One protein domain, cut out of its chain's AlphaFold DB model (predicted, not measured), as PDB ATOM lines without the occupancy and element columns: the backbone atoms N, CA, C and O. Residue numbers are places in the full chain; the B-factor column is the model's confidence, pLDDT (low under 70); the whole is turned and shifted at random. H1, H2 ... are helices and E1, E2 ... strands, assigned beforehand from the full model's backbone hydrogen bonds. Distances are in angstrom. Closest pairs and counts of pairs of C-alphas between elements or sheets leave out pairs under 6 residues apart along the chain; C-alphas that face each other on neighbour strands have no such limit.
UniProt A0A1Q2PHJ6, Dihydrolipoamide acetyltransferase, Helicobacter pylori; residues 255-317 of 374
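AT A GLANCE: This is residues 255 to 317 of the 374 residues of the protein "Dihydrolipoamide acetyltransferase" of Helicobacter pylori (UniProt A0A1Q2PHJ6). A long, twisted sheet of three strands makes the length of this domain, and one short helix, H1, packs slantwise on one of its faces, over the edge strand E1, while the other face is bare. A loop of 12 residues, 265 to 276, leads from the helix round to where E1 begins, and the three strands then run back and forth as two successive hairpins. The printed part has 63 residues with one named helix and three named strands, in the order H1 E1 E2 E3; the sheet's order is E1 - E2 - E3, all antiparallel, and the class is mixed, helices and strands. The whole is only just loose, close to compact, with a radius of gyration of the C-alphas of 12.9 A, and its outline is elongated, spanning 37 by 21 by 19 A.

HOW THE PARTS SIT: Start at H1, residues 255 to 264, where every O i to N i+4 pair is within hydrogen-bond range. Go on to E1, residues 277 to 284: its closest C-alphas to H1 are those of Ala 258 and Val 281, 6.6 A apart. Next comes E2, residues 289 to 298, antiparallel to E1 at 160 degrees; look for N 281 and O 292, 2.8 A apart and within hydrogen-bond range. E3, residues 306 to 316, is antiparallel to E2 at 165 degrees, and there N 295 and O 309 are within range at 2.9 A. E1 E2 E3 form a meander, each strand the antiparallel neighbour of the one before, with E1 and E3 as edge strands. With H1 on one face of this sheet, there are two layers; its height over the sheet is 9.0 A. H1 lies over E1 and only just not over E2, on which 2 of its C-alphas fall; it runs slantwise to the strands, at 53 degrees to E1 on the local plane. H1 and E3 are near each other, with 5 pairs of C-alphas within 10 A.

IN THESE COORDINATES: Find C-alpha 255 at (188.756, 188.714, 180.277); from there H1 runs 14.2 A to C-alpha 264. E1 begins at C-alpha 277, at (184.094, 177.207, 185.862), and is 22.5 A long. E2 measures 28.9 A. E3 measures 29.4 A, bends by 57 degrees at Phe 311, and ends at C-alpha 316, at (194.806, 200.097, 190.968).

THE WHOLE: The C-alphas farthest apart are those of Ala 271 and Lys 317, at 38.7 A. The printed part has no cut. The link from H1 to E1 is long, E1 to E2 is tight, and E2 to E3, 7 residues, is short. The mean pLDDT of the printed part is 85.8; look for values under 70 at residues 270 to 273.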
ATOM      1  N   CYS A 255     189.772 189.611 180.834       88.06
ATOM      2  CA  CYS A 255     188.756 188.714 180.277       88.06
ATOM      3  C   CYS A 255     189.288 187.981 179.034       88.06
ATOM      4  O   CYS A 255     189.115 186.766 178.902       88.06
ATOM      5  N   ALA A 256     189.990 188.694 178.148       90.25
ATOM      6  CA  ALA A 256     190.662 188.101 176.996       90.25
ATOM      7  C   ALA A 256     191.714 187.067 177.435       90.25
ATOM      8  O   ALA A 256     191.768 185.965 176.870       90.25
ATOM      9  N   TYR A 257     192.476 187.373 178.491       91.12
ATOM     10  CA  TYR A 257     193.403 186.424 179.106       91.12
ATOM     11  C   TYR A 257     192.678 185.199 179.680       91.12
ATOM     12  O   TYR A 257     193.042 184.071 179.347       91.12
ATOM     13  N   ALA A 258     191.612 185.392 180.469       91.56
ATOM     14  CA  ALA A 258     190.837 184.289 181.046       91.56
ATOM     15  C   ALA A 258     190.347 183.311 179.968       91.56
ATOM     16  O   ALA A 258     190.551 182.103 180.086       91.56
ATOM     17  N   ILE A 259     189.748 183.822 178.886       89.50
ATOM     18  CA  ILE A 259     189.269 182.996 177.767       89.50
ATOM     19  C   ILE A 259     190.422 182.202 177.143       89.50
ATOM     20  O   ILE A 259     190.276 181.008 176.875       89.50
ATOM     21  N   SER A 260     191.560 182.856 176.914       90.12
ATOM     22  CA  SER A 260     192.728 182.241 176.278       90.12
ATOM     23  C   SER A 260     193.345 181.152 177.157       90.12
ATOM     24  O   SER A 260     193.594 180.039 176.681       90.12
ATOM     25  N   ALA A 261     193.515 181.424 178.452       92.31
ATOM     26  CA  ALA A 261     194.035 180.471 179.424       92.31
ATOM     27  C   ALA A 261     193.103 179.264 179.560       92.31
ATOM     28  O   ALA A 261     193.533 178.121 179.401       92.31
ATOM     29  N   LEU A 262     191.807 179.498 179.782       90.38
ATOM     30  CA  LEU A 262     190.857 178.413 179.993       90.38
ATOM     31  C   LEU A 262     190.770 177.488 178.758       90.38
ATOM     32  O   LEU A 262     190.757 176.265 178.910       90.38
ATOM     33  N   LYS A 263     190.808 178.032 177.533       89.19
ATOM     34  CA  LYS A 263     190.922 177.214 176.308       89.19
ATOM     35  C   LYS A 263     192.231 176.429 176.239       89.19
ATOM     36  O   LYS A 263     192.214 175.241 175.934       89.19
ATOM     37  N   SER A 264     193.359 177.060 176.556       89.81
ATOM     38  CA  SER A 264     194.684 176.422 176.476       89.81
ATOM     39  C   SER A 264     194.831 175.253 177.456       89.81
ATOM     40  O   SER A 264     195.374 174.209 177.105       89.81
ATOM     41  N   TYR A 265     194.250 175.368 178.652       89.81
ATOM     42  CA  TYR A 265     194.155 174.268 179.623       89.81
ATOM     43  C   TYR A 265     193.035 173.252 179.289       89.81
ATOM     44  O   TYR A 265     192.779 172.296 180.034       89.81
ATOM     45  N   GLY A 266     192.350 173.433 178.154       88.62
ATOM     46  CA  GLY A 266     191.326 172.533 177.633       88.62
ATOM     47  C   GLY A 266     190.077 172.470 178.503       88.62
ATOM     48  O   GLY A 266     189.530 171.377 178.677       88.62
ATOM     49  N   PHE A 267     189.680 173.586 179.120       86.44
ATOM     50  CA  PHE A 267     188.427 173.718 179.872       86.44
ATOM     51  C   PHE A 267     187.197 173.880 178.969       86.44
ATOM     52  O   PHE A 267     186.080 173.686 179.430       86.44
ATOM     53  N   ASP A 268     187.392 174.165 177.683       81.44
ATOM     54  CA  ASP A 268     186.351 174.234 176.652       81.44
ATOM     55  C   ASP A 268     185.899 172.865 176.120       81.44
ATOM     56  O   ASP A 268     184.996 172.780 175.290       81.44
ATOM     57  N   LYS A 269     186.499 171.769 176.589       80.31
ATOM     58  CA  LYS A 269     186.033 170.420 176.254       80.31
ATOM     59  C   LYS A 269     184.679 170.186 176.924       80.31
ATOM     60  O   LYS A 269     184.567 170.315 178.139       80.31
ATOM     61  N   THR A 270     183.668 169.807 176.143       62.66
ATOM     62  CA  THR A 270     182.252 169.705 176.554       62.66
ATOM     63  C   THR A 270     182.025 168.980 177.882       62.66
ATOM     64  O   THR A 270     181.259 169.475 178.699       62.66
ATOM     65  N   ALA A 271     182.750 167.888 178.152       61.28
ATOM     66  CA  ALA A 271     182.655 167.137 179.411       61.28
ATOM     67  C   ALA A 271     183.050 167.939 180.674       61.28
ATOM     68  O   ALA A 271     182.667 167.574 181.781       61.28
ATOM     69  N   LYS A 272     183.831 169.020 180.542       64.31
ATOM     70  CA  LYS A 272     184.239 169.885 181.664       64.31
ATOM     71  C   LYS A 272     183.272 171.044 181.927       64.31
ATOM     72  O   LYS A 272     183.370 171.665 182.980       64.31
ATOM     73  N   LEU A 273     182.354 171.334 181.001       68.94
ATOM     74  CA  LEU A 273     181.458 172.499 181.061       68.94
ATOM     75  C   LEU A 273     180.026 172.173 181.499       68.94
ATOM     76  O   LEU A 273     179.171 173.060 181.496       68.94
ATOM     77  N   ASP A 274     179.770 170.938 181.934       75.62
ATOM     78  CA  ASP A 274     178.515 170.569 182.604       75.62
ATOM     79  C   ASP A 274     178.322 171.332 183.930       75.62
ATOM     80  O   ASP A 274     177.207 171.441 184.440       75.62
ATOM     81  N   LYS A 275     179.402 171.904 184.480       83.69
ATOM     82  CA  LYS A 275     179.390 172.820 185.626       83.69
ATOM     83  C   LYS A 275     180.069 174.145 185.254       83.69
ATOM     84  O   LYS A 275     180.995 174.140 184.441       83.69
ATOM     85  N   PRO A 276     179.647 175.278 185.848       88.62
ATOM     86  CA  PRO A 276     180.328 176.550 185.650       88.62
ATOM     87  C   PRO A 276     181.756 176.487 186.202       88.62
ATOM     88  O   PRO A 276     181.998 175.940 187.279       88.62
ATOM     89  N   ILE A 277     182.690 177.090 185.471       90.44
ATOM     90  CA  ILE A 277     184.094 177.207 185.862       90.44
ATOM     91  C   ILE A 277     184.314 178.608 186.399       90.44
ATOM     92  O   ILE A 277     184.137 179.589 185.680       90.44
ATOM     93  N   TYR A 278     184.702 178.704 187.660       91.88
ATOM     94  CA  TYR A 278     185.034 179.970 188.295       91.88
ATOM     95  C   TYR A 278     186.491 180.315 188.021       91.88
ATOM     96  O   TYR A 278     187.355 179.439 188.055       91.88
ATOM     97  N   TYR A 279     186.757 181.586 187.751       90.94
ATOM     98  CA  TYR A 279     188.104 182.065 187.487       90.94
ATOM     99  C   TYR A 279     188.375 183.368 188.239       90.94
ATOM    100  O   TYR A 279     187.466 184.155 188.521       90.94
ATOM    101  N   GLY A 280     189.653 183.578 188.537       92.31
ATOM    102  CA  GLY A 280     190.210 184.845 188.984       92.31
ATOM    103  C   GLY A 280     191.454 185.142 188.157       92.31
ATOM    104  O   GLY A 280     192.315 184.273 188.019       92.31
ATOM    105  N   VAL A 281     191.526 186.338 187.582       92.00
ATOM    106  CA  VAL A 281     192.702 186.842 186.867       92.00
ATOM    107  C   VAL A 281     193.271 188.012 187.649       92.00
ATOM    108  O   VAL A 281     192.529 188.913 188.038       92.00
ATOM    109  N   PHE A 282     194.583 187.970 187.860       90.50
ATOM    110  CA  PHE A 282     195.366 189.040 188.458       90.50
ATOM    111  C   PHE A 282     196.343 189.532 187.397       90.50
ATOM    112  O   PHE A 282     197.326 188.855 187.102       90.50
ATOM    113  N   ASP A 283     196.010 190.657 186.783       88.19
ATOM    114  CA  ASP A 283     196.770 191.247 185.692       88.19
ATOM    115  C   ASP A 283     197.640 192.374 186.249       88.19
ATOM    116  O   ASP A 283     197.127 193.413 186.656       88.19
ATOM    117  N   PHE A 284     198.946 192.126 186.346       89.06
ATOM    118  CA  PHE A 284     199.935 193.100 186.804       89.06
ATOM    119  C   PHE A 284     200.655 193.674 185.585       89.06
ATOM    120  O   PHE A 284     201.700 193.171 185.166       89.06
ATOM    121  N   GLY A 285     200.071 194.715 184.999       86.31
ATOM    122  CA  GLY A 285     200.567 195.339 183.783       86.31
ATOM    123  C   GLY A 285     201.670 196.375 184.014       86.31
ATOM    124  O   GLY A 285     202.138 196.640 185.125       86.31
ATOM    125  N   GLY A 286     202.078 197.019 182.917       85.06
ATOM    126  CA  GLY A 286     203.043 198.121 182.958       85.06
ATOM    127  C   GLY A 286     202.483 199.380 183.628       85.06
ATOM    128  O   GLY A 286     203.179 200.011 184.413       85.06
ATOM    129  N   GLY A 287     201.226 199.736 183.347       83.00
ATOM    130  CA  GLY A 287     200.605 200.960 183.871       83.00
ATOM    131  C   GLY A 287     199.541 200.745 184.945       83.00
ATOM    132  O   GLY A 287     199.325 201.645 185.748       83.00
ATOM    133  N   THR A 288     198.877 199.590 184.962       83.69
ATOM    134  CA  THR A 288     197.748 199.301 185.856       83.69
ATOM    135  C   THR A 288     197.831 197.878 186.389       83.69
ATOM    136  O   THR A 288     198.470 197.010 185.790       83.69
ATOM    137  N   THR A 289     197.158 197.642 187.512       87.50
ATOM    138  CA  THR A 289     196.879 196.306 188.027       87.50
ATOM    139  C   THR A 289     195.376 196.103 188.028       87.50
ATOM    140  O   THR A 289     194.655 196.889 188.641       87.50
ATOM    141  N   ASP A 290     194.897 195.041 187.390       86.00
ATOM    142  CA  ASP A 290     193.477 194.736 187.253       86.00
ATOM    143  C   ASP A 290     193.168 193.341 187.815       86.00
ATOM    144  O   ASP A 290     193.834 192.349 187.515       86.00
ATOM    145  N   PHE A 291     192.119 193.244 188.632       88.50
ATOM    146  CA  PHE A 291     191.613 191.964 189.130       88.50
ATOM    147  C   PHE A 291     190.264 191.677 188.488       88.50
ATOM    148  O   PHE A 291     189.364 192.516 188.552       88.50
ATOM    149  N   ASN A 292     190.099 190.496 187.897       88.44
ATOM    150  CA  ASN A 292     188.846 190.084 187.269       88.44
ATOM    151  C   ASN A 292     188.377 188.749 187.835       88.44
ATOM    152  O   ASN A 292     189.081 187.746 187.721       88.44
ATOM    153  N   PHE A 293     187.169 188.733 188.392       91.12
ATOM    154  CA  PHE A 293     186.540 187.512 188.881       91.12
ATOM    155  C   PHE A 293     185.275 187.224 188.091       91.12
ATOM    156  O   PHE A 293     184.461 188.115 187.819       91.12
ATOM    157  N   GLY A 294     185.078 185.959 187.749       91.75
ATOM    158  CA  GLY A 294     183.909 185.576 186.984       91.75
ATOM    159  C   GLY A 294     183.686 184.083 186.914       91.75
ATOM    160  O   GLY A 294     184.339 183.279 187.583       91.75
ATOM    161  N   LYS A 295     182.725 183.722 186.068       91.44
ATOM    162  CA  LYS A 295     182.462 182.339 185.691       91.44
ATOM    163  C   LYS A 295     182.359 182.176 184.184       91.44
ATOM    164  O   LYS A 295     181.833 183.042 183.480       91.44
ATOM    165  N   TRP A 296     182.812 181.027 183.713       90.94
ATOM    166  CA  TRP A 296     182.657 180.545 182.355       90.94
ATOM    167  C   TRP A 296     181.689 179.366 182.346       90.94
ATOM    168  O   TRP A 296     181.872 178.403 183.087       90.94
ATOM    169  N   GLU A 297     180.635 179.447 181.543       90.19
ATOM    170  CA  GLU A 297     179.585 178.430 181.503       90.19
ATOM    171  C   GLU A 297     179.063 178.214 180.082       90.19
ATOM    172  O   GLU A 297     179.267 179.040 179.185       90.19
ATOM    173  N   LYS A 298     178.365 177.097 179.867       88.50
ATOM    174  CA  LYS A 298     177.652 176.851 178.614       88.50
ATOM    175  C   LYS A 298     176.601 177.941 178.395       88.50
ATOM    176  O   LYS A 298     175.851 178.299 179.302       88.50
ATOM    177  N   SER A 299     176.548 178.483 177.185       87.31
ATOM    178  CA  SER A 299     175.547 179.494 176.849       87.31
ATOM    179  C   SER A 299     174.154 178.868 176.773       87.31
ATOM    180  O   SER A 299     173.975 177.814 176.165       87.31
ATOM    181  N   ALA A 300     173.150 179.560 177.311       86.44
ATOM    182  CA  ALA A 300     171.747 179.236 177.051       86.44
ATOM    183  C   ALA A 300     171.298 179.665 175.639       86.44
ATOM    184  O   ALA A 300     170.297 179.176 175.124       86.44
ATOM    185  N   ASN A 301     172.027 180.589 175.002       87.69
ATOM    186  CA  ASN A 301     171.742 181.041 173.645       87.69
ATOM    187  C   ASN A 301     172.465 180.131 172.636       87.69
ATOM    188  O   ASN A 301     173.698 180.140 172.639       87.69
ATOM    189  N   PRO A 302     171.745 179.435 171.733       84.19
ATOM    190  CA  PRO A 302     172.338 178.490 170.784       84.19
ATOM    191  C   PRO A 302     173.310 179.133 169.783       84.19
ATOM    192  O   PRO A 302     174.093 178.426 169.158       84.19
ATOM    193  N   LYS A 303     173.300 180.467 169.629       88.56
ATOM    194  CA  LYS A 303     174.259 181.192 168.775       88.56
ATOM    195  C   LYS A 303     175.674 181.244 169.351       88.56
ATOM    196  O   LYS A 303     176.614 181.533 168.616       88.56
ATOM    197  N   PHE A 304     175.834 181.015 170.651       84.75
ATOM    198  CA  PHE A 304     177.123 181.070 171.331       84.75
ATOM    199  C   PHE A 304     177.367 179.739 172.030       84.75
ATOM    200  O   PHE A 304     176.467 179.213 172.665       84.75
ATOM    201  N   ALA A 305     178.579 179.193 171.952       84.56
ATOM    202  CA  ALA A 305     178.903 177.974 172.696       84.56
ATOM    203  C   ALA A 305     178.951 178.242 174.211       84.56
ATOM    204  O   ALA A 305     178.483 177.440 175.022       84.56
ATOM    205  N   TYR A 306     179.467 179.414 174.590       87.44
ATOM    206  CA  TYR A 306     179.763 179.750 175.975       87.44
ATOM    207  C   TYR A 306     179.327 181.164 176.343       87.44
ATOM    208  O   TYR A 306     179.252 182.051 175.491       87.44
ATOM    209  N   LYS A 307     179.087 181.365 177.635       89.44
ATOM    210  CA  LYS A 307     178.822 182.652 178.269       89.44
ATOM    211  C   LYS A 307     179.887 182.890 179.333       89.44
ATOM    212  O   LYS A 307     180.127 182.031 180.179       89.44
ATOM    213  N   MET A 308     180.509 184.061 179.298       88.88
ATOM    214  CA  MET A 308     181.384 184.526 180.367       88.88
ATOM    215  C   MET A 308     180.642 185.596 181.163       88.88
ATOM    216  O   MET A 308     180.093 186.532 180.582       88.88
ATOM    217  N   THR A 309     180.561 185.412 182.479       89.31
ATOM    218  CA  THR A 309     179.909 186.353 183.394       89.31
ATOM    219  C   THR A 309     180.959 186.924 184.328       89.31
ATOM    220  O   THR A 309     181.606 186.178 185.057       89.31
ATOM    221  N   HIS A 310     181.090 188.243 184.314       85.50
ATOM    222  CA  HIS A 310     181.931 188.994 185.232       85.50
ATOM    223  C   HIS A 310     181.149 189.321 186.511       85.50
ATOM    224  O   HIS A 310     180.003 189.765 186.421       85.50
ATOM    225  N   PHE A 311     181.742 189.091 187.684       86.75
ATOM    226  CA  PHE A 311     181.106 189.390 188.974       86.75
ATOM    227  C   PHE A 311     181.549 190.733 189.532       86.75
ATOM    228  O   PHE A 311     180.722 191.565 189.893       86.75
ATOM    229  N   SER A 312     182.859 190.922 189.624       77.31
ATOM    230  CA  SER A 312     183.467 192.101 190.214       77.31
ATOM    231  C   SER A 312     184.870 192.286 189.666       77.31
ATOM    232  O   SER A 312     185.571 191.321 189.341       77.31
ATOM    233  N   SER A 313     185.269 193.552 189.601       78.12
ATOM    234  CA  SER A 313     186.621 193.950 189.259       78.12
ATOM    235  C   SER A 313     187.249 194.760 190.384       78.12
ATOM    236  O   SER A 313     186.658 195.695 190.929       78.12
ATOM    237  N   GLY A 314     188.474 194.388 190.730       81.69
ATOM    238  CA  GLY A 314     189.368 195.181 191.565       81.69
ATOM    239  C   GLY A 314     190.467 195.788 190.704       81.69
ATOM    240  O   GLY A 314     190.508 195.563 189.498       81.69
ATOM    241  N   GLY A 315     191.340 196.578 191.311       82.88
ATOM    242  CA  GLY A 315     192.524 197.079 190.625       82.88
ATOM    243  C   GLY A 315     192.960 198.449 191.105       82.88
ATOM    244  O   GLY A 315     192.224 199.121 191.832       82.88
ATOM    245  N   ASP A 316     194.141 198.841 190.654       84.69
ATOM    246  CA  ASP A 316     194.806 200.097 190.968       84.69
ATOM    247  C   ASP A 316     195.445 200.650 189.684       84.69
ATOM    248  O   ASP A 316     196.236 199.976 189.022       84.69
ATOM    249  N   LYS A 317     195.065 201.879 189.317       79.81
ATOM    250  CA  LYS A 317     195.537 202.552 188.099       79.81
ATOM    251  C   LYS A 317     196.948 203.141 188.227       79.81
ATOM    252  O   LYS A 317     197.509 203.566 187.223       79.81
TER     253      LYS A 317